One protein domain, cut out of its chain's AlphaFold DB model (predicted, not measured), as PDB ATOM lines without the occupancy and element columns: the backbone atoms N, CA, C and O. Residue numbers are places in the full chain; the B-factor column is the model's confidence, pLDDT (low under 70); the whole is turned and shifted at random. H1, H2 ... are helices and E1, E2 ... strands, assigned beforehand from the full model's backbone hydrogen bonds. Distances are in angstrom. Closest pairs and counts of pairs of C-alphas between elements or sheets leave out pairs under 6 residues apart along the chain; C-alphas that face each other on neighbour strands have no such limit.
ATOM      1  N   TRP A   9      85.691 118.619 118.869       47.44
ATOM      2  CA  TRP A   9      87.023 118.011 118.990       47.44
ATOM      3  C   TRP A   9      87.982 118.801 119.891       47.44
ATOM      4  O   TRP A   9      88.784 118.202 120.597       47.44
ATOM      5  N   ALA A  10      87.870 120.133 119.938       51.31
ATOM      6  CA  ALA A  10      88.741 120.964 120.774       51.31
ATOM      7  C   ALA A  10      88.423 120.850 122.280       51.31
ATOM      8  O   ALA A  10      89.330 120.895 123.109       51.31
ATOM      9  N   GLY A  11      87.146 120.666 122.642       53.47
ATOM     10  CA  GLY A  11      86.722 120.512 124.039       53.47
ATOM     11  C   GLY A  11      87.199 119.200 124.667       53.47
ATOM     12  O   GLY A  11      87.656 119.201 125.807       53.47
ATOM     13  N   GLY A  12      87.176 118.100 123.905       56.66
ATOM     14  CA  GLY A  12      87.688 116.805 124.364       56.66
ATOM     15  C   GLY A  12      89.191 116.828 124.659       56.66
ATOM     16  O   GLY A  12      89.623 116.280 125.668       56.66
ATOM     17  N   SER A  13      89.982 117.526 123.835       59.31
ATOM     18  CA  SER A  13      91.431 117.652 124.037       59.31
ATOM     19  C   SER A  13      91.794 118.483 125.269       59.31
ATOM     20  O   SER A  13      92.688 118.093 126.011       59.31
ATOM     21  N   ILE A  14      91.097 119.592 125.539       66.12
ATOM     22  CA  ILE A  14      91.365 120.426 126.726       66.12
ATOM     23  C   ILE A  14      90.975 119.685 128.010       66.12
ATOM     24  O   ILE A  14      91.731 119.694 128.979       66.12
ATOM     25  N   VAL A  15      89.835 118.988 128.011       66.50
ATOM     26  CA  VAL A  15      89.407 118.174 129.159       66.50
ATOM     27  C   VAL A  15      90.381 117.018 129.404       66.50
ATOM     28  O   VAL A  15      90.766 116.793 130.547       66.50
ATOM     29  N   ALA A  16      90.862 116.340 128.357       65.25
ATOM     30  CA  ALA A  16      91.874 115.291 128.490       65.25
ATOM     31  C   ALA A  16      93.203 115.818 129.060       65.25
ATOM     32  O   ALA A  16      93.817 115.153 129.895       65.25
ATOM     33  N   VAL A  17      93.627 117.025 128.668       70.00
ATOM     34  CA  VAL A  17      94.830 117.679 129.215       70.00
ATOM     35  C   VAL A  17      94.638 118.047 130.686       70.00
ATOM     36  O   VAL A  17      95.516 117.766 131.496       70.00
ATOM     37  N   LEU A  18      93.486 118.608 131.062       69.38
ATOM     38  CA  LEU A  18      93.184 118.955 132.456       69.38
ATOM     39  C   LEU A  18      93.096 117.719 133.360       69.38
ATOM     40  O   LEU A  18      93.643 117.733 134.458       69.38
ATOM     41  N   VAL A  19      92.470 116.635 132.890       72.31
ATOM     42  CA  VAL A  19      92.419 115.354 133.616       72.31
ATOM     43  C   VAL A  19      93.817 114.748 133.742       72.31
ATOM     44  O   VAL A  19      94.172 114.266 134.814       72.31
ATOM     45  N   SER A  20      94.641 114.824 132.693       70.38
ATOM     46  CA  SER A  20      96.025 114.330 132.726       70.38
ATOM     47  C   SER A  20      96.894 115.127 133.703       70.38
ATOM     48  O   SER A  20      97.644 114.532 134.471       70.38
ATOM     49  N   LEU A  21      96.761 116.457 133.726       70.44
ATOM     50  CA  LEU A  21      97.461 117.332 134.673       70.44
ATOM     51  C   LEU A  21      97.007 117.085 136.117       70.44
ATOM     52  O   LEU A  21      97.846 116.959 137.004       70.44
ATOM     53  N   ALA A  22      95.699 116.959 136.356       70.50
ATOM     54  CA  ALA A  22      95.163 116.640 137.678       70.50
ATOM     55  C   ALA A  22      95.624 115.253 138.158       70.50
ATOM     56  O   ALA A  22      95.982 115.086 139.323       70.50
ATOM     57  N   PHE A  23      95.679 114.265 137.261       72.19
ATOM     58  CA  PHE A  23      96.201 112.934 137.561       72.19
ATOM     59  C   PHE A  23      97.703 112.967 137.870       72.19
ATOM     60  O   PHE A  23      98.127 112.377 138.859       72.19
ATOM     61  N   GLN A  24      98.500 113.714 137.099       71.69
ATOM     62  CA  GLN A  24      99.931 113.918 137.364       71.69
ATOM     63  C   GLN A  24     100.184 114.605 138.711       71.69
ATOM     64  O   GLN A  24     101.047 114.163 139.463       71.69
ATOM     65  N   GLN A  25      99.416 115.643 139.048       69.81
ATOM     66  CA  GLN A  25      99.509 116.322 140.346       69.81
ATOM     67  C   GLN A  25      99.126 115.397 141.502       69.81
ATOM     68  O   GLN A  25      99.805 115.364 142.525       69.81
ATOM     69  N   THR A  26      98.060 114.615 141.324       69.56
ATOM     70  CA  THR A  26      97.607 113.648 142.327       69.56
ATOM     71  C   THR A  26      98.668 112.572 142.547       69.56
ATOM     72  O   THR A  26      99.049 112.324 143.686       69.56
ATOM     73  N   LEU A  27      99.205 111.985 141.471       70.94
ATOM     74  CA  LEU A  27     100.294 111.009 141.538       70.94
ATOM     75  C   LEU A  27     101.540 111.573 142.227       70.94
ATOM     76  O   LEU A  27     102.071 110.919 143.119       70.94
ATOM     77  N   ALA A  28     101.970 112.786 141.869       71.38
ATOM     78  CA  ALA A  28     103.131 113.426 142.482       71.38
ATOM     79  C   ALA A  28     102.945 113.622 143.996       71.38
ATOM     80  O   ALA A  28     103.837 113.306 144.777       71.38
ATOM     81  N   HIS A  29     101.759 114.060 144.425       72.50
ATOM     82  CA  HIS A  29     101.444 114.225 145.844       72.50
ATOM     83  C   HIS A  29     101.374 112.882 146.600       72.50
ATOM     84  O   HIS A  29     101.777 112.796 147.762       72.50
ATOM     85  N   TYR A  30     100.873 111.814 145.968       72.94
ATOM     86  CA  TYR A  30     100.917 110.472 146.560       72.94
ATOM     87  C   TYR A  30     102.358 109.974 146.728       72.94
ATOM     88  O   TYR A  30     102.705 109.510 147.812       72.94
ATOM     89  N   GLN A  31     103.205 110.146 145.710       72.94
ATOM     90  CA  GLN A  31     104.624 109.776 145.759       72.94
ATOM     91  C   GLN A  31     105.392 110.555 146.841       72.94
ATOM     92  O   GLN A  31     106.208 109.990 147.569       72.94
ATOM     93  N   GLU A  32     105.107 111.847 147.007       73.31
ATOM     94  CA  GLU A  32     105.710 112.676 148.058       73.31
ATOM     95  C   GLU A  32     105.324 112.200 149.471       73.31
ATOM     96  O   GLU A  32     106.160 112.135 150.377       73.31
ATOM     97  N   ARG A  33     104.062 111.803 149.678       75.25
ATOM     98  CA  ARG A  33     103.631 111.230 150.963       75.25
ATOM     99  C   ARG A  33     104.281 109.885 151.248       75.25
ATOM    100  O   ARG A  33     104.709 109.659 152.377       75.25
ATOM    101  N   GLU A  34     104.339 109.007 150.255       76.50
ATOM    102  CA  GLU A  34     104.933 107.676 150.391       76.50
ATOM    103  C   GLU A  34     106.416 107.776 150.767       76.50
ATOM    104  O   GLU A  34     106.828 107.247 151.797       76.50
ATOM    105  N   THR A  35     107.179 108.596 150.042       73.81
ATOM    106  CA  THR A  35     108.597 108.857 150.348       73.81
ATOM    107  C   THR A  35     108.806 109.484 151.731       73.81
ATOM    108  O   THR A  35     109.769 109.155 152.425       73.81
ATOM    109  N   THR A  36     107.898 110.355 152.184       79.25
ATOM    110  CA  THR A  36     107.954 110.932 153.539       79.25
ATOM    111  C   THR A  36     107.729 109.876 154.623       79.25
ATOM    112  O   THR A  36     108.398 109.897 155.665       79.25
ATOM    113  N   LEU A  37     106.799 108.943 154.401       81.56
ATOM    114  CA  LEU A  37     106.540 107.833 155.318       81.56
ATOM    115  C   LEU A  37     107.728 106.871 155.371       81.56
ATOM    116  O   LEU A  37     108.164 106.523 156.468       81.56
ATOM    117  N   GLU A  38     108.295 106.510 154.220       82.12
ATOM    118  CA  GLU A  38     109.498 105.675 154.132       82.12
ATOM    119  C   GLU A  38     110.689 106.326 154.849       82.12
ATOM    120  O   GLU A  38     111.333 105.690 155.684       82.12
ATOM    121  N   LEU A  39     110.923 107.626 154.636       81.88
ATOM    122  CA  LEU A  39     111.971 108.370 155.338       81.88
ATOM    123  C   LEU A  39     111.758 108.391 156.854       81.88
ATOM    124  O   LEU A  39     112.707 108.244 157.627       81.88
ATOM    125  N   THR A  40     110.518 108.598 157.292       84.25
ATOM    126  CA  THR A  40     110.182 108.602 158.720       84.25
ATOM    127  C   THR A  40     110.433 107.226 159.328       84.25
ATOM    128  O   THR A  40     111.033 107.133 160.397       84.25
ATOM    129  N   ASN A  41     110.045 106.164 158.624       86.62
ATOM    130  CA  ASN A  41     110.273 104.790 159.044       86.62
ATOM    131  C   ASN A  41     111.772 104.456 159.131       86.62
ATOM    132  O   ASN A  41     112.225 103.915 160.138       86.62
ATOM    133  N   ALA A  42     112.566 104.839 158.131       85.44
ATOM    134  CA  ALA A  42     114.012 104.628 158.145       85.44
ATOM    135  C   ALA A  42     114.688 105.365 159.317       85.44
ATOM    136  O   ALA A  42     115.512 104.793 160.028       85.44
ATOM    137  N   ARG A  43     114.270 106.604 159.613       87.06
ATOM    138  CA  ARG A  43     114.757 107.355 160.787       87.06
ATOM    139  C   ARG A  43     114.358 106.730 162.124       87.06
ATOM    140  O   ARG A  43     115.081 106.880 163.108       87.06
ATOM    141  N   LEU A  44     113.207 106.062 162.199       90.06
ATOM    142  CA  LEU A  44     112.815 105.326 163.405       90.06
ATOM    143  C   LEU A  44     113.736 104.125 163.636       90.06
ATOM    144  O   LEU A  44     114.209 103.942 164.758       90.06
ATOM    145  N   HIS A  45     114.054 103.370 162.584       90.38
ATOM    146  CA  HIS A  45     115.000 102.255 162.665       90.38
ATOM    147  C   HIS A  45     116.422 102.721 162.994       90.38
ATOM    148  O   HIS A  45     117.062 102.134 163.860       90.38
ATOM    149  N   GLU A  46     116.884 103.831 162.409       88.94
ATOM    150  CA  GLU A  46     118.165 104.452 162.770       88.94
ATOM    151  C   GLU A  46     118.243 104.730 164.279       88.94
ATOM    152  O   GLU A  46     119.201 104.335 164.946       88.94
ATOM    153  N   ARG A  47     117.214 105.371 164.847       90.44
ATOM    154  CA  ARG A  47     117.151 105.658 166.289       90.44
ATOM    155  C   ARG A  47     117.125 104.387 167.127       90.44
ATOM    156  O   ARG A  47     117.814 104.329 168.142       90.44
ATOM    157  N   LEU A  48     116.350 103.389 166.710       92.88
ATOM    158  CA  LEU A  48     116.274 102.100 167.390       92.88
ATOM    159  C   LEU A  48     117.640 101.409 167.419       92.88
ATOM    160  O   LEU A  48     118.067 100.944 168.473       92.88
ATOM    161  N   PHE A  49     118.354 101.378 166.295       92.06
ATOM    162  CA  PHE A  49     119.658 100.722 166.202       92.06
ATOM    163  C   PHE A  49     120.731 101.466 166.999       92.06
ATOM    164  O   PHE A  49     121.556 100.825 167.649       92.06
ATOM    165  N   ILE A  50     120.678 102.801 167.047       90.44
ATOM    166  CA  ILE A  50     121.516 103.598 167.953       90.44
ATOM    167  C   ILE A  50     121.223 103.249 169.415       90.44
ATOM    168  O   ILE A  50     122.151 103.136 170.214       90.44
ATOM    169  N   GLU A  51     119.960 103.064 169.789       92.31
ATOM    170  CA  GLU A  51     119.604 102.742 171.170       92.31
ATOM    171  C   GLU A  51     120.005 101.312 171.558       92.31
ATOM    172  O   GLU A  51     120.547 101.098 172.642       92.31
ATOM    173  N   ILE A  52     119.848 100.345 170.650       92.38
ATOM    174  CA  ILE A  52     120.392  98.987 170.805       92.38
ATOM    175  C   ILE A  52     121.910  99.053 171.011       92.38
ATOM    176  O   ILE A  52     122.440  98.453 171.946       92.38
ATOM    177  N   MET A  53     122.605  99.850 170.197       90.69
ATOM    178  CA  MET A  53     124.046 100.072 170.315       90.69
ATOM    179  C   MET A  53     124.440 100.633 171.679       90.69
ATOM    180  O   MET A  53     125.339 100.101 172.331       90.69
ATOM    181  N   ARG A  54     123.739 101.663 172.155       90.69
ATOM    182  CA  ARG A  54     123.952 102.237 173.491       90.69
ATOM    183  C   ARG A  54     123.707 101.227 174.603       90.69
ATOM    184  O   ARG A  54     124.476 101.191 175.562       90.69
ATOM    185  N   SER A  55     122.662 100.412 174.474       92.12
ATOM    186  CA  SER A  55     122.315  99.382 175.452       92.12
ATOM    187  C   SER A  55     123.407  98.316 175.557       92.12
ATOM    188  O   SER A  55     123.886  98.024 176.654       92.12
ATOM    189  N   GLU A  56     123.872  97.792 174.423       92.06
ATOM    190  CA  GLU A  56     124.925  96.771 174.392       92.06
ATOM    191  C   GLU A  56     126.277  97.305 174.870       92.06
ATOM    192  O   GLU A  56     127.011  96.598 175.567       92.06
ATOM    193  N   LEU A  57     126.580  98.574 174.584       90.56
ATOM    194  CA  LEU A  57     127.744  99.261 175.141       90.56
ATOM    195  C   LEU A  57     127.639  99.441 176.653       90.56
ATOM    196  O   LEU A  57     128.591  99.138 177.364       90.56
ATOM    197  N   GLY A  58     126.484  99.874 177.162       89.75
ATOM    198  CA  GLY A  58     126.261 100.025 178.600       89.75
ATOM    199  C   GLY A  58     126.395  98.708 179.370       89.75
ATOM    200  O   GLY A  58     126.829  98.714 180.520       89.75
ATOM    201  N   ARG A  59     126.067  97.580 178.729       90.56
ATOM    202  CA  ARG A  59     126.222  96.230 179.293       90.56
ATOM    203  C   ARG A  59     127.655  95.709 179.210       90.56
ATOM    204  O   ARG A  59     128.164  95.189 180.196       90.56
ATOM    205  N   SER A  60     128.284  95.810 178.039       89.50
ATOM    206  CA  SER A  60     129.582  95.170 177.768       89.50
ATOM    207  C   SER A  60     130.781  96.029 178.180       89.50
ATOM    208  O   SER A  60     131.835  95.491 178.494       89.50
ATOM    209  N   LEU A  61     130.624  97.354 178.184       89.25
ATOM    210  CA  LEU A  61     131.671  98.343 178.457       89.25
ATOM    211  C   LEU A  61     131.210  99.327 179.545       89.25
ATOM    212  O   LEU A  61     131.293 100.549 179.392       89.25
ATOM    213  N   ALA A  62     130.694  98.787 180.651       87.12
ATOM    214  CA  ALA A  62     130.172  99.579 181.759       87.12
ATOM    215  C   ALA A  62     131.209 100.593 182.278       87.12
ATOM    216  O   ALA A  62     132.370 100.259 182.506       87.12
ATOM    217  N   GLY A  63     130.778 101.842 182.471       85.31
ATOM    218  CA  GLY A  63     131.641 102.933 182.940       85.31
ATOM    219  C   GLY A  63     132.483 103.615 181.856       85.31
ATOM    220  O   GLY A  63     133.151 104.596 182.163       85.31
ATOM    221  N   THR A  64     132.425 103.152 180.604       87.94
ATOM    222  CA  THR A  64     133.118 103.798 179.478       87.94
ATOM    223  C   THR A  64     132.312 104.986 178.968       87.94
ATOM    224  O   THR A  64     131.109 104.874 178.713       87.94
ATOM    225  N   THR A  65     132.968 106.121 178.757       90.88
ATOM    226  CA  THR A  65     132.339 107.308 178.188       90.88
ATOM    227  C   THR A  65     132.520 107.307 176.676       90.88
ATOM    228  O   THR A  65     133.632 107.237 176.159       90.88
ATOM    229  N   TYR A  66     131.430 107.460 175.933       90.44
ATOM    230  CA  TYR A  66     131.475 107.509 174.476       90.44
ATOM    231  C   TYR A  66     130.629 108.650 173.919       90.44
ATOM    232  O   TYR A  66     129.740 109.190 174.580       90.44
ATOM    233  N   THR A  67     130.920 109.033 172.682       90.56
ATOM    234  CA  THR A  67     130.130 109.995 171.912       90.56
ATOM    235  C   THR A  67     129.576 109.318 170.676       90.56
ATOM    236  O   THR A  67     130.323 108.670 169.947       90.56
ATOM    237  N   VAL A  68     128.281 109.508 170.441       88.06
ATOM    238  CA  VAL A  68     127.585 109.035 169.245       88.06
ATOM    239  C   VAL A  68     127.508 110.187 168.253       88.06
ATOM    240  O   VAL A  68     126.903 111.218 168.557       88.06
ATOM    241  N   THR A  69     128.112 110.019 167.083       86.56
ATOM    242  CA  THR A  69     128.131 111.014 166.010       86.56
ATOM    243  C   THR A  69     127.357 110.466 164.814       86.56
ATOM    244  O   THR A  69     127.938 109.774 163.976       86.56
ATOM    245  N   PRO A  70     126.044 110.740 164.727       79.12
ATOM    246  CA  PRO A  70     125.270 110.386 163.552       79.12
ATOM    247  C   PRO A  70     125.668 111.298 162.386       79.12
ATOM    248  O   PRO A  70     125.639 112.524 162.482       79.12
ATOM    249  N   SER A  71     126.019 110.682 161.271       71.50
ATOM    250  CA  SER A  71     126.273 111.290 159.973       71.50
ATOM    251  C   SER A  71     125.441 110.537 158.937       71.50
ATOM    252  O   SER A  71     125.882 109.546 158.364       71.50
ATOM    253  N   GLY A  72     124.204 110.975 158.722       64.62
ATOM    254  CA  GLY A  72     123.288 110.347 157.772       64.62
ATOM    255  C   GLY A  72     122.788 111.320 156.715       64.62
ATOM    256  O   GLY A  72     122.653 112.518 156.967       64.62
ATOM    257  N   GLY A  73     122.499 110.789 155.529       62.00
ATOM    258  CA  GLY A  73     121.938 111.521 154.403       62.00
ATOM    259  C   GLY A  73     120.787 110.739 153.777       62.00
ATOM    260  O   GLY A  73     120.936 109.584 153.381       62.00
ATOM    261  N   ALA A  74     119.625 111.378 153.665       61.44
ATOM    262  CA  ALA A  74     118.533 110.862 152.853       61.44
ATOM    263  C   ALA A  74     118.682 111.401 151.428       61.44
ATOM    264  O   ALA A  74     118.785 112.614 151.240       61.44
ATOM    265  N   MET A  75     118.664 110.517 150.436       59.81
ATOM    266  CA  MET A  75     118.579 110.897 149.032       59.81
ATOM    267  C   MET A  75     117.232 110.441 148.484       59.81
ATOM    268  O   MET A  75     117.014 109.267 148.199       59.81
ATOM    269  N   VAL A  76     116.322 111.394 148.306       57.75
ATOM    270  CA  VAL A  76     115.082 111.155 147.566       57.75
ATOM    271  C   VAL A  76     115.379 111.408 146.092       57.75
ATOM    272  O   VAL A  76     115.825 112.495 145.728       57.75
ATOM    273  N   SER A  77     115.166 110.408 145.236       51.62
ATOM    274  CA  SER A  77     115.259 110.576 143.785       51.62
ATOM    275  C   SER A  77     113.870 110.468 143.161       51.62
ATOM    276  O   SER A  77     113.007 109.757 143.670       51.62
ATOM    277  N   GLY A  78     113.658 111.086 141.997       52.31
ATOM    278  CA  GLY A  78     112.401 110.951 141.244       52.31
ATOM    279  C   GLY A  78     112.086 109.529 140.743       52.31
ATOM    280  O   GLY A  78     111.112 109.350 140.022       52.31
ATOM    281  N   LYS A  79     112.916 108.529 141.073       56.62
ATOM    282  CA  LYS A  79     112.751 107.114 140.706       56.62
ATOM    283  C   LYS A  79     112.644 106.180 141.918       56.62
ATOM    284  O   LYS A  79     112.570 104.972 141.718       56.62
ATOM    285  N   GLY A  80     112.668 106.719 143.139       66.50
ATOM    286  CA  GLY A  80     112.634 105.914 144.354       66.50
ATOM    287  C   GLY A  80     113.276 106.573 145.570       66.50
ATOM    288  O   GLY A  80     113.934 107.617 145.486       66.50
ATOM    289  N   PHE A  81     113.089 105.910 146.700       77.19
ATOM    290  CA  PHE A  81     113.628 106.236 148.004       77.19
ATOM    291  C   PHE A  81     114.983 105.558 148.226       77.19
ATOM    292  O   PHE A  81     115.156 104.374 147.946       77.19
ATOM    293  N   SER A  82     115.951 106.310 148.746       79.81
ATOM    294  CA  SER A  82     117.208 105.767 149.253       79.81
ATOM    295  C   SER A  82     117.630 106.525 150.505       79.81
ATOM    296  O   SER A  82     117.764 107.750 150.520       79.81
ATOM    297  N   PHE A  83     117.900 105.786 151.564       83.94
ATOM    298  CA  PHE A  83     118.354 106.298 152.839       83.94
ATOM    299  C   PHE A  83     119.649 105.602 153.220       83.94
ATOM    300  O   PHE A  83     119.712 104.376 153.224       83.94
ATOM    301  N   THR A  84     120.670 106.384 153.563       84.44
ATOM    302  CA  THR A  84     121.909 105.859 154.137       84.44
ATOM    303  C   THR A  84     122.247 106.671 155.377       84.44
ATOM    304  O   THR A  84     122.414 107.890 155.313       84.44
ATOM    305  N   SER A  85     122.366 105.998 156.516       85.88
ATOM    306  CA  SER A  85     122.854 106.588 157.755       85.88
ATOM    307  C   SER A  85     124.153 105.930 158.190       85.88
ATOM    308  O   SER A  85     124.285 104.707 158.161       85.88
ATOM    309  N   ILE A  86     125.112 106.755 158.594       85.38
ATOM    310  CA  ILE A  86     126.344 106.327 159.244       85.38
ATOM    311  C   ILE A  86     126.306 106.865 160.665       85.38
ATOM    312  O   ILE A  86     125.885 107.993 160.903       85.38
ATOM    313  N   CYS A  87     126.749 106.075 161.628       87.25
ATOM    314  CA  CYS A  87     126.843 106.521 163.004       87.25
ATOM    315  C   CYS A  87     128.147 106.026 163.613       87.25
ATOM    316  O   CYS A  87     128.349 104.821 163.743       87.25
ATOM    317  N   ASP A  88     129.018 106.961 163.985       89.12
ATOM    318  CA  ASP A  88     130.310 106.654 164.590       89.12
ATOM    319  C   ASP A  88     130.217 106.786 166.118       89.12
ATOM    320  O   ASP A  88     129.822 107.827 166.649       89.12
ATOM    321  N   ILE A  89     130.611 105.737 166.840       89.31
ATOM    322  CA  ILE A  89     130.785 105.741 168.292       89.31
ATOM    323  C   ILE A  89     132.258 105.800 168.632       89.31
ATOM    324  O   ILE A  89     132.977 104.810 168.525       89.31
ATOM    325  N   ASN A  90     132.661 106.966 169.125       89.75
ATOM    326  CA  ASN A  90     134.017 107.238 169.564       89.75
ATOM    327  C   ASN A  90     134.106 107.126 171.087       89.75
ATOM    328  O   ASN A  90     133.351 107.784 171.808       89.75
ATOM    329  N   PHE A  91     135.042 106.317 171.573       89.31
ATOM    330  CA  PHE A  91     135.321 106.173 172.999       89.31
ATOM    331  C   PHE A  91     136.251 107.292 173.484       89.31
ATOM    332  O   PHE A  91     137.201 107.684 172.797       89.31
ATOM    333  N   ARG A  92     135.965 107.844 174.667       86.31
ATOM    334  CA  ARG A  92     136.821 108.863 175.291       86.31
ATOM    335  C   ARG A  92     138.036 108.239 175.957       86.31
ATOM    336  O   ARG A  92     139.100 108.859 175.951       86.31
ATOM    337  N   GLU A  93     137.874 107.049 176.515       84.69
ATOM    338  CA  GLU A  93     138.947 106.244 177.079       84.69
ATOM    339  C   GLU A  93     139.523 105.273 176.034       84.69
ATOM    340  O   GLU A  93     138.924 105.025 174.985       84.69
ATOM    341  N   ILE A  94     140.711 104.734 176.312       82.44
ATOM    342  CA  ILE A  94     141.285 103.651 175.509       82.44
ATOM    343  C   ILE A  94     140.534 102.371 175.874       82.44
ATOM    344  O   ILE A  94     140.605 101.915 177.015       82.44
ATOM    345  N   VAL A  95     139.823 101.807 174.902       84.81
ATOM    346  CA  VAL A  95     139.130 100.523 175.024       84.81
ATOM    347  C   VAL A  95     139.881  99.491 174.197       84.81
ATOM    348  O   VAL A  95     140.326  99.788 173.085       84.81
ATOM    349  N   ASP A  96     140.017  98.279 174.726       86.12
ATOM    350  CA  ASP A  96     140.634  97.177 173.997       86.12
ATOM    351  C   ASP A  96     139.839  96.871 172.717       86.12
ATOM    352  O   ASP A  96     138.630  96.624 172.746       86.12
ATOM    353  N   ALA A  97     140.536  96.843 171.580       84.81
ATOM    354  CA  ALA A  97     139.962  96.508 170.286       84.81
ATOM    355  C   ALA A  97     139.259  95.138 170.289       84.81
ATOM    356  O   ALA A  97     138.300  94.952 169.540       84.81
ATOM    357  N   VAL A  98     139.691  94.185 171.124       86.81
ATOM    358  CA  VAL A  98     139.016  92.884 171.271       86.81
ATOM    359  C   VAL A  98     137.609  93.058 171.848       86.81
ATOM    360  O   VAL A  98     136.657  92.516 171.288       86.81
ATOM    361  N   GLN A  99     137.454  93.870 172.896       88.19
ATOM    362  CA  GLN A  99     136.146  94.147 173.499       88.19
ATOM    363  C   GLN A  99     135.236  94.912 172.536       88.19
ATOM    364  O   GLN A  99     134.056  94.591 172.397       88.19
ATOM    365  N   VAL A 100     135.790  95.883 171.804       88.44
ATOM    366  CA  VAL A 100     135.042  96.635 170.785       88.44
ATOM    367  C   VAL A 100     134.526  95.703 169.676       88.44
ATOM    368  O   VAL A 100     133.376  95.828 169.252       88.44
ATOM    369  N   ARG A 101     135.329  94.720 169.243       88.81
ATOM    370  CA  ARG A 101     134.906  93.690 168.271       88.81
ATOM    371  C   ARG A 101     133.830  92.763 168.818       88.81
ATOM    372  O   ARG A 101     132.914  92.410 168.077       88.81
ATOM    373  N   GLU A 102     133.911  92.382 170.088       90.69
ATOM    374  CA  GLU A 102     132.869  91.575 170.725       90.69
ATOM    375  C   GLU A 102     131.524  92.313 170.715       90.69
ATOM    376  O   GLU A 102     130.508  91.741 170.318       90.69
ATOM    377  N   VAL A 103     131.521  93.607 171.056       91.69
ATOM    378  CA  VAL A 103     130.312  94.441 170.991       91.69
ATOM    379  C   VAL A 103     129.783  94.540 169.562       91.69
ATOM    380  O   VAL A 103     128.598  94.302 169.338       91.69
ATOM    381  N   ALA A 104     130.638  94.830 168.578       89.88
ATOM    382  CA  ALA A 104     130.221  94.899 167.175       89.88
ATOM    383  C   ALA A 104     129.610  93.571 166.680       89.88
ATOM    384  O   ALA A 104     128.634  93.570 165.927       89.88
ATOM    385  N   THR A 105     130.127  92.437 167.162       89.38
ATOM    386  CA  THR A 105     129.593  91.100 166.859       89.38
ATOM    387  C   THR A 105     128.220  90.883 167.498       89.38
ATOM    388  O   THR A 105     127.310  90.390 166.834       89.38
ATOM    389  N   LYS A 106     128.029  91.280 168.764       91.56
ATOM    390  CA  LYS A 106     126.715  91.217 169.434       91.56
ATOM    391  C   LYS A 106     125.675  92.065 168.706       91.56
ATOM    392  O   LYS A 106     124.557  91.605 168.495       91.56
ATOM    393  N   LEU A 107     126.059  93.263 168.271       91.56
ATOM    394  CA  LEU A 107     125.178  94.175 167.544       91.56
ATOM    395  C   LEU A 107     124.769  93.637 166.179       91.56
ATOM    396  O   LEU A 107     123.589  93.663 165.841       91.56
ATOM    397  N   SER A 108     125.725  93.089 165.432       87.12
ATOM    398  CA  SER A 108     125.460  92.495 164.118       87.12
ATOM    399  C   SER A 108     124.516  91.289 164.200       87.12
ATOM    400  O   SER A 108     123.773  91.025 163.263       87.12
ATOM    401  N   ASN A 109     124.505  90.585 165.337       88.69
ATOM    402  CA  ASN A 109     123.640  89.431 165.586       88.69
ATOM    403  C   ASN A 109     122.352  89.780 166.354       88.69
ATOM    404  O   ASN A 109     121.633  88.882 166.792       88.69
ATOM    405  N   HIS A 110     122.054  91.063 166.570       93.94
ATOM    406  CA  HIS A 110     120.884  91.456 167.344       93.94
ATOM    407  C   HIS A 110     119.588  91.169 166.570       93.94
ATOM    408  O   HIS A 110     119.422  91.601 165.429       93.94
ATOM    409  N   ASN A 111     118.629  90.497 167.219       92.81
ATOM    410  CA  ASN A 111     117.404  89.998 166.578       92.81
ATOM    411  C   ASN A 111     116.619  91.075 165.817       92.81
ATOM    412  O   ASN A 111     116.210  90.839 164.688       92.81
ATOM    413  N   GLU A 112     116.428  92.261 166.401       91.25
ATOM    414  CA  GLU A 112     115.707  93.364 165.737       91.25
ATOM    415  C   GLU A 112     116.366  93.801 164.419       91.25
ATOM    416  O   GLU A 112     115.683  94.078 163.434       91.25
ATOM    417  N   ILE A 113     117.701  93.815 164.381       90.69
ATOM    418  CA  ILE A 113     118.469  94.204 163.198       90.69
ATOM    419  C   ILE A 113     118.368  93.105 162.138       90.69
ATOM    420  O   ILE A 113     118.007  93.387 160.994       90.69
ATOM    421  N   ALA A 114     118.580  91.848 162.536       89.75
ATOM    422  CA  ALA A 114     118.455  90.696 161.645       89.75
ATOM    423  C   ALA A 114     117.039  90.578 161.049       89.75
ATOM    424  O   ALA A 114     116.879  90.371 159.843       89.75
ATOM    425  N   ASN A 115     116.004  90.778 161.868       91.19
ATOM    426  CA  ASN A 115     114.610  90.767 161.432       91.19
ATOM    427  C   ASN A 115     114.348  91.875 160.409       91.19
ATOM    428  O   ASN A 115     113.814  91.600 159.334       91.19
ATOM    429  N   TRP A 116     114.774  93.107 160.696       90.38
ATOM    430  CA  TRP A 116     114.618  94.235 159.778       90.38
ATOM    431  C   TRP A 116     115.315  94.006 158.426       90.38
ATOM    432  O   TRP A 116     114.719  94.273 157.379       90.38
ATOM    433  N   GLN A 117     116.529  93.441 158.430       88.06
ATOM    434  CA  GLN A 117     117.249  93.067 157.205       88.06
ATOM    435  C   GLN A 117     116.528  91.951 156.433       88.06
ATOM    436  O   GLN A 117     116.407  92.022 155.213       88.06
ATOM    437  N   SER A 118     115.983  90.944 157.124       86.44
ATOM    438  CA  SER A 118     115.272  89.826 156.481       86.44
ATOM    439  C   SER A 118     113.958  90.242 155.801       86.44
ATOM    440  O   SER A 118     113.565  89.656 154.790       86.44
ATOM    441  N   LEU A 119     113.302  91.297 156.302       85.12
ATOM    442  CA  LEU A 119     112.069  91.847 155.725       85.12
ATOM    443  C   LEU A 119     112.278  92.476 154.339       85.12
ATOM    444  O   LEU A 119     111.304  92.660 153.607       85.12
ATOM    445  N   ALA A 120     113.524  92.772 153.957       81.44
ATOM    446  CA  ALA A 120     113.868  93.359 152.663       81.44
ATOM    447  C   ALA A 120     113.347  92.522 151.484       81.44
ATOM    448  O   ALA A 120     112.714  93.045 150.567       81.44
ATOM    449  N   ALA A 121     113.522  91.197 151.555       71.19
ATOM    450  CA  ALA A 121     113.097  90.279 150.499       71.19
ATOM    451  C   ALA A 121     111.570  90.248 150.319       71.19
ATOM    452  O   ALA A 121     111.080  90.151 149.197       71.19
ATOM    453  N   GLN A 122     110.814  90.363 151.417       76.75
ATOM    454  CA  GLN A 122     109.348  90.382 151.373       76.75
ATOM    455  C   GLN A 122     108.808  91.690 150.793       76.75
ATOM    456  O   GLN A 122     107.791  91.687 150.105       76.75
ATOM    457  N   GLN A 123     109.488  92.801 151.070       77.75
ATOM    458  CA  GLN A 123     109.054  94.139 150.671       77.75
ATOM    459  C   GLN A 123     109.696  94.611 149.364       77.75
ATOM    460  O   GLN A 123     109.461  95.742 148.955       77.75
ATOM    461  N   GLN A 124     110.478  93.750 148.699       78.25
ATOM    462  CA  GLN A 124     111.247  94.085 147.497       78.25
ATOM    463  C   GLN A 124     112.113  95.340 147.688       78.25
ATOM    464  O   GLN A 124     112.310  96.112 146.758       78.25
ATOM    465  N   THR A 125     112.638  95.547 148.892       79.06
ATOM    466  CA  THR A 125     113.552  96.647 149.210       79.06
ATOM    467  C   THR A 125     114.971  96.118 149.380       79.06
ATOM    468  O   THR A 125     115.194  94.915 149.511       79.06
ATOM    469  N   SER A 126     115.958  97.012 149.359       83.69
ATOM    470  CA  SER A 126     117.320  96.696 149.795       83.69
ATOM    471  C   SER A 126     117.501  97.240 151.205       83.69
ATOM    472  O   SER A 126     117.334  98.442 151.402       83.69
ATOM    473  N   ARG A 127     117.806  96.379 152.183       86.94
ATOM    474  CA  ARG A 127     118.113  96.790 153.560       86.94
ATOM    475  C   ARG A 127     119.353  96.096 154.071       86.94
ATOM    476  O   ARG A 127     119.451  94.873 154.005       86.94
ATOM    477  N   PHE A 128     120.253  96.864 154.666       87.25
ATOM    478  CA  PHE A 128     121.339  96.303 155.453       87.25
ATOM    479  C   PHE A 128     121.724  97.226 156.604       87.25
ATOM    480  O   PHE A 128     121.563  98.444 156.532       87.25
ATOM    481  N   CYS A 129     122.217  96.629 157.682       88.00
ATOM    482  CA  CYS A 129     122.805  97.325 158.810       88.00
ATOM    483  C   CYS A 129     124.075  96.577 159.210       88.00
ATOM    484  O   CYS A 129     124.050  95.357 159.365       88.00
ATOM    485  N   GLN A 130     125.186  97.293 159.338       88.38
ATOM    486  CA  GLN A 130     126.482  96.716 159.677       88.38
ATOM    487  C   GLN A 130     127.166  97.497 160.774       88.38
ATOM    488  O   GLN A 130     127.073  98.721 160.805       88.38
ATOM    489  N   PHE A 131     127.907  96.781 161.617       88.31
ATOM    490  CA  PHE A 131     128.713  97.346 162.688       88.31
ATOM    491  C   PHE A 131     130.168  96.974 162.446       88.31
ATOM    492  O   PHE A 131     130.554  95.808 162.514       88.31
ATOM    493  N   LEU A 132     130.978  97.978 162.151       87.50
ATOM    494  CA  LEU A 132     132.383  97.829 161.815       87.50
ATOM    495  C   LEU A 132     133.224  98.366 162.959       87.50
ATOM    496  O   LEU A 132     132.917  99.413 163.527       87.50
ATOM    497  N   VAL A 133     134.319  97.679 163.263       86.50
ATOM    498  CA  VAL A 133     135.350  98.229 164.141       86.50
ATOM    499  C   VAL A 133     136.400  98.888 163.270       86.50
ATOM    500  O   VAL A 133     137.123  98.204 162.547       86.50
ATOM    501  N   VAL A 134     136.494 100.210 163.351       82.50
ATOM    502  CA  VAL A 134     137.530 100.967 162.656       82.50
ATOM    503  C   VAL A 134     138.684 101.181 163.622       82.50
ATOM    504  O   VAL A 134     138.530 101.796 164.678       82.50
ATOM    505  N   ASN A 135     139.844 100.627 163.277       72.75
ATOM    506  CA  ASN A 135     141.021 100.651 164.130       72.75
ATOM    507  C   ASN A 135     141.939 101.813 163.734       72.75
ATOM    508  O   ASN A 135     142.818 101.653 162.891       72.75
ATOM    509  N   LYS A 136     141.741 102.987 164.338       68.44
ATOM    510  CA  LYS A 136     142.723 104.078 164.253       68.44
ATOM    511  C   LYS A 136     143.816 103.858 165.292       68.44
ATOM    512  O   LYS A 136     143.510 103.407 166.391       68.44
ATOM    513  N   ALA A 137     145.051 104.230 164.945       58.25
ATOM    514  CA  ALA A 137     146.305 103.910 165.643       58.25
ATOM    515  C   ALA A 137     146.309 104.045 167.183       58.25
ATOM    516  O   ALA A 137     147.130 103.404 167.829       58.25
ATOM    517  N   GLU A 138     145.402 104.826 167.779       63.03
ATOM    518  CA  GLU A 138     145.332 105.020 169.233       63.03
ATOM    519  C   GLU A 138     143.959 104.730 169.863       63.03
ATOM    520  O   GLU A 138     143.883 104.541 171.077       63.03
ATOM    521  N   ARG A 139     142.862 104.706 169.086       74.88
ATOM    522  CA  ARG A 139     141.492 104.543 169.610       74.88
ATOM    523  C   ARG A 139     140.586 103.855 168.585       74.88
ATOM    524  O   ARG A 139     140.174 104.511 167.622       74.88
ATOM    525  N   PRO A 140     140.256 102.563 168.768       83.44
ATOM    526  CA  PRO A 140     139.257 101.916 167.932       83.44
ATOM    527  C   PRO A 140     137.891 102.572 168.157       83.44
ATOM    528  O   PRO A 140     137.589 103.013 169.264       83.44
ATOM    529  N   TYR A 141     137.055 102.626 167.126       87.12
ATOM    530  CA  TYR A 141     135.682 103.124 167.220       87.12
ATOM    531  C   TYR A 141     134.723 102.185 166.484       87.12
ATOM    532  O   TYR A 141     135.138 101.428 165.603       87.12
ATOM    533  N   ILE A 142     133.444 102.203 166.867       89.62
ATOM    534  CA  ILE A 142     132.405 101.417 166.186       89.62
ATOM    535  C   ILE A 142     131.714 102.318 165.175       89.62
ATOM    536  O   ILE A 142     131.247 103.394 165.531       89.62
ATOM    537  N   ARG A 143     131.611 101.868 163.930       88.88
ATOM    538  CA  ARG A 143     130.826 102.514 162.882       88.88
ATOM    539  C   ARG A 143     129.620 101.656 162.553       88.88
ATOM    540  O   ARG A 143     129.780 100.511 162.144       88.88
ATOM    541  N   MET A 144     128.431 102.224 162.672       89.62
ATOM    542  CA  MET A 144     127.222 101.655 162.093       89.62
ATOM    543  C   MET A 144     126.993 102.230 160.706       89.62
ATOM    544  O   MET A 144     127.078 103.443 160.530       89.62
ATOM    545  N   VAL A 145     126.658 101.374 159.749       87.50
ATOM    546  CA  VAL A 145     126.175 101.769 158.425       87.50
ATOM    547  C   VAL A 145     124.820 101.119 158.220       87.50
ATOM    548  O   VAL A 145     124.720  99.896 158.212       87.50
ATOM    549  N   MET A 146     123.784 101.936 158.067       88.19
ATOM    550  CA  MET A 146     122.417 101.512 157.799       88.19
ATOM    551  C   MET A 146     121.999 102.030 156.426       88.19
ATOM    552  O   MET A 146     122.165 103.212 156.134       88.19
ATOM    553  N   HIS A 147     121.419 101.165 155.605       86.62
ATOM    554  CA  HIS A 147     120.909 101.529 154.292       86.62
ATOM    555  C   HIS A 147     119.531 100.928 154.050       86.62
ATOM    556  O   HIS A 147     119.297  99.763 154.369       86.62
ATOM    557  N   GLU A 148     118.650 101.713 153.441       86.19
ATOM    558  CA  GLU A 148     117.352 101.275 152.943       86.19
ATOM    559  C   GLU A 148     117.076 101.914 151.580       86.19
ATOM    560  O   GLU A 148     117.181 103.131 151.444       86.19
ATOM    561  N   SER A 149     116.704 101.130 150.567       82.38
ATOM    562  CA  SER A 149     116.256 101.674 149.280       82.38
ATOM    563  C   SER A 149     115.075 100.927 148.658       82.38
ATOM    564  O   SER A 149     114.930  99.710 148.812       82.38
ATOM    565  N   ASN A 150     114.239 101.689 147.949       76.88
ATOM    566  CA  ASN A 150     113.077 101.251 147.179       76.88
ATOM    567  C   ASN A 150     112.984 102.058 145.860       76.88
ATOM    568  O   ASN A 150     112.855 103.281 145.931       76.88
ATOM    569  N   PRO A 151     113.033 101.449 144.656       71.62
ATOM    570  CA  PRO A 151     113.260 100.026 144.382       71.62
ATOM    571  C   PRO A 151     114.653  99.589 144.866       71.62
ATOM    572  O   PRO A 151     115.481 100.452 145.169       71.62
ATOM    573  N   PRO A 152     114.943  98.278 144.958       67.38
ATOM    574  CA  PRO A 152     116.208  97.812 145.499       67.38
ATOM    575  C   PRO A 152     117.315  98.267 144.553       67.38
ATOM    576  O   PRO A 152     117.467  97.765 143.437       67.38
ATOM    577  N   THR A 153     118.068  99.275 144.978       62.72
ATOM    578  CA  THR A 153     119.232  99.713 144.226       62.72
ATOM    579  C   THR A 153     120.302  98.671 144.492       62.72
ATOM    580  O   THR A 153     120.673  98.439 145.638       62.72
ATOM    581  N   GLY A 154     120.771  97.981 143.452       54.22
ATOM    582  CA  GLY A 154     121.841  96.980 143.548       54.22
ATOM    583  C   GLY A 154     123.198  97.553 143.981       54.22
ATOM    584  O   GLY A 154     124.221  96.966 143.646       54.22
ATOM    585  N   LEU A 155     123.209  98.704 144.671       55.41
ATOM    586  CA  LEU A 155     124.321  99.219 145.456       55.41
ATOM    587  C   LEU A 155     124.688  98.134 146.460       55.41
ATOM    588  O   LEU A 155     124.076  97.985 147.519       55.41
ATOM    589  N   ALA A 156     125.658  97.322 146.056       53.47
ATOM    590  CA  ALA A 156     126.208  96.289 146.891       53.47
ATOM    591  C   ALA A 156     126.763  96.957 148.149       53.47
ATOM    592  O   ALA A 156     127.457  97.970 148.079       53.47
ATOM    593  N   GLU A 157     126.471  96.350 149.290       52.34
ATOM    594  CA  GLU A 157     127.117  96.560 150.586       52.34
ATOM    595  C   GLU A 157     128.605  96.954 150.454       52.34
ATOM    596  O   GLU A 157     129.050  97.941 151.034       52.34
ATOM    597  N   ALA A 158     129.348  96.271 149.573       48.84
ATOM    598  CA  ALA A 158     130.757  96.527 149.281       48.84
ATOM    599  C   ALA A 158     131.064  97.883 148.614       48.84
ATOM    600  O   ALA A 158     132.127  98.445 148.866       48.84
ATOM    601  N   ASP A 159     130.186  98.420 147.766       54.62
ATOM    602  CA  ASP A 159     130.436  99.679 147.053       54.62
ATOM    603  C   ASP A 159     130.167 100.897 147.939       54.62
ATOM    604  O   ASP A 159     130.915 101.870 147.873       54.62
ATOM    605  N   LEU A 160     129.193 100.821 148.853       57.69
ATOM    606  CA  LEU A 160     129.048 101.833 149.903       57.69
ATOM    607  C   LEU A 160     130.250 101.784 150.856       57.69
ATOM    608  O   LEU A 160     130.835 102.820 151.157       57.69
ATOM    609  N   LEU A 161     130.701 100.592 151.255       53.44
ATOM    610  CA  LEU A 161     131.888 100.441 152.103       53.44
ATOM    611  C   LEU A 161     133.176 100.962 151.445       53.44
ATOM    612  O   LEU A 161     133.978 101.587 152.133       53.44
ATOM    613  N   LYS A 162     133.378 100.766 150.134       54.88
ATOM    614  CA  LYS A 162     134.524 101.341 149.399       54.88
ATOM    615  C   LYS A 162     134.499 102.867 149.414       54.88
ATOM    616  O   LYS A 162     135.499 103.470 149.784       54.88
ATOM    617  N   VAL A 163     133.351 103.481 149.118       51.94
ATOM    618  CA  VAL A 163     133.190 104.948 149.130       51.94
ATOM    619  C   VAL A 163     133.526 105.551 150.502       51.94
ATOM    620  O   VAL A 163     134.027 106.671 150.575       51.94
ATOM    621  N   PHE A 164     133.306 104.814 151.597       52.09
ATOM    622  CA  PHE A 164     133.588 105.302 152.953       52.09
ATOM    623  C   PHE A 164     134.936 104.852 153.538       52.09
ATOM    624  O   PHE A 164     135.402 105.472 154.497       52.09
ATOM    625  N   ASN A 165     135.578 103.829 152.963       46.53
ATOM    626  CA  ASN A 165     136.952 103.428 153.283       46.53
ATOM    627  C   ASN A 165     137.996 104.204 152.459       46.53
ATOM    628  O   ASN A 165     139.131 104.335 152.899       46.53
ATOM    629  N   GLU A 166     137.631 104.796 151.317       43.78
ATOM    630  CA  GLU A 166     138.533 105.631 150.497       43.78
ATOM    631  C   GLU A 166     138.931 106.971 151.156       43.78
ATOM    632  O   GLU A 166     139.782 107.694 150.638       43.78
ATOM    633  N   GLY A 167     138.395 107.287 152.342       39.97
ATOM    634  CA  GLY A 167     138.926 108.337 153.219       39.97
ATOM    635  C   GLY A 167     140.196 107.934 153.989       39.97
ATOM    636  O   GLY A 167     140.849 108.798 154.577       39.97
TER     637      GLY A 167
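This is residues 9 to 167 of the 181 residues of an uncharacterized protein of Verrucomicrobiaceae bacterium (UniProt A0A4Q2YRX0). What shape is this? A twisted four-stranded sheet is covered on one face by H1, H2 and H3, with small H4 over the opposite face; residues 9 to 27 of the very long H1 stick out as an arm. What makes it up? The printed part has 159 residues with four named helices and four named strands, in the order H1 E1 E2 H2 H3 E3 E4 H4, class mixed; the antiparallel sheet runs E1 E2 E4 E3. It is loose, radius of gyration of the C-alphas 21.0 A, spanning 80 by 30 by 26 A.

Where are the strands? E1 is residues 66 to 77, E2 80 to 91, E3 126 to 136 and E4 139 to 150; E2 is 36.5 A long. Where are the helices? H1, residues 9 to 60, runs 76.1 A from C-alpha 9 at (87.023, 118.011, 118.990). H2 is residues 97 to 108, H3 111 to 123, and H4 157 to 165, ending at C-alpha 165 (136.952, 103.428, 153.283).

How do the strands pair? Within hydrogen-bond range are N 71 and O 86, 2.7 A, in the hairpin E1 and E2; N 81 and O 150, 2.7 A, between E2 and E4; and N 132 and O 143, 2.8 A, in the hairpin E3 and E4. E2, H2 H3, E3 is a split strand-helix-strand unit, its two strands running the same way with E4 between them, and its crossover is right-handed. How do the helices lie? H1, H2 and H3 are on the same face, along the strands; the closest C-alphas of H1 and E2, Thr 35 and Phe 81, are 6.1 A apart. Residues 52 to 60 of H1 touch H2, the closest C-alphas being Met 53 and Leu 107, 6.6 A. H4, on the opposite face, runs slantwise to E4 at 43 degrees on the local plane. Are their backbones complete? Every O i to N i+4 pair is within hydrogen-bond range in H2 and H4, 47 of 48 in H1 and 6 of 9 in H3.

How large is it? The two C-alphas farthest apart, those of Trp 9 and Ile 94, are 79.7 A apart. Is anything cut or uncertain? The printed part has no cut and no long link. Of its residues 39 have pLDDT under 70, among them 9 to 16, 72 to 80 and 152 to 167.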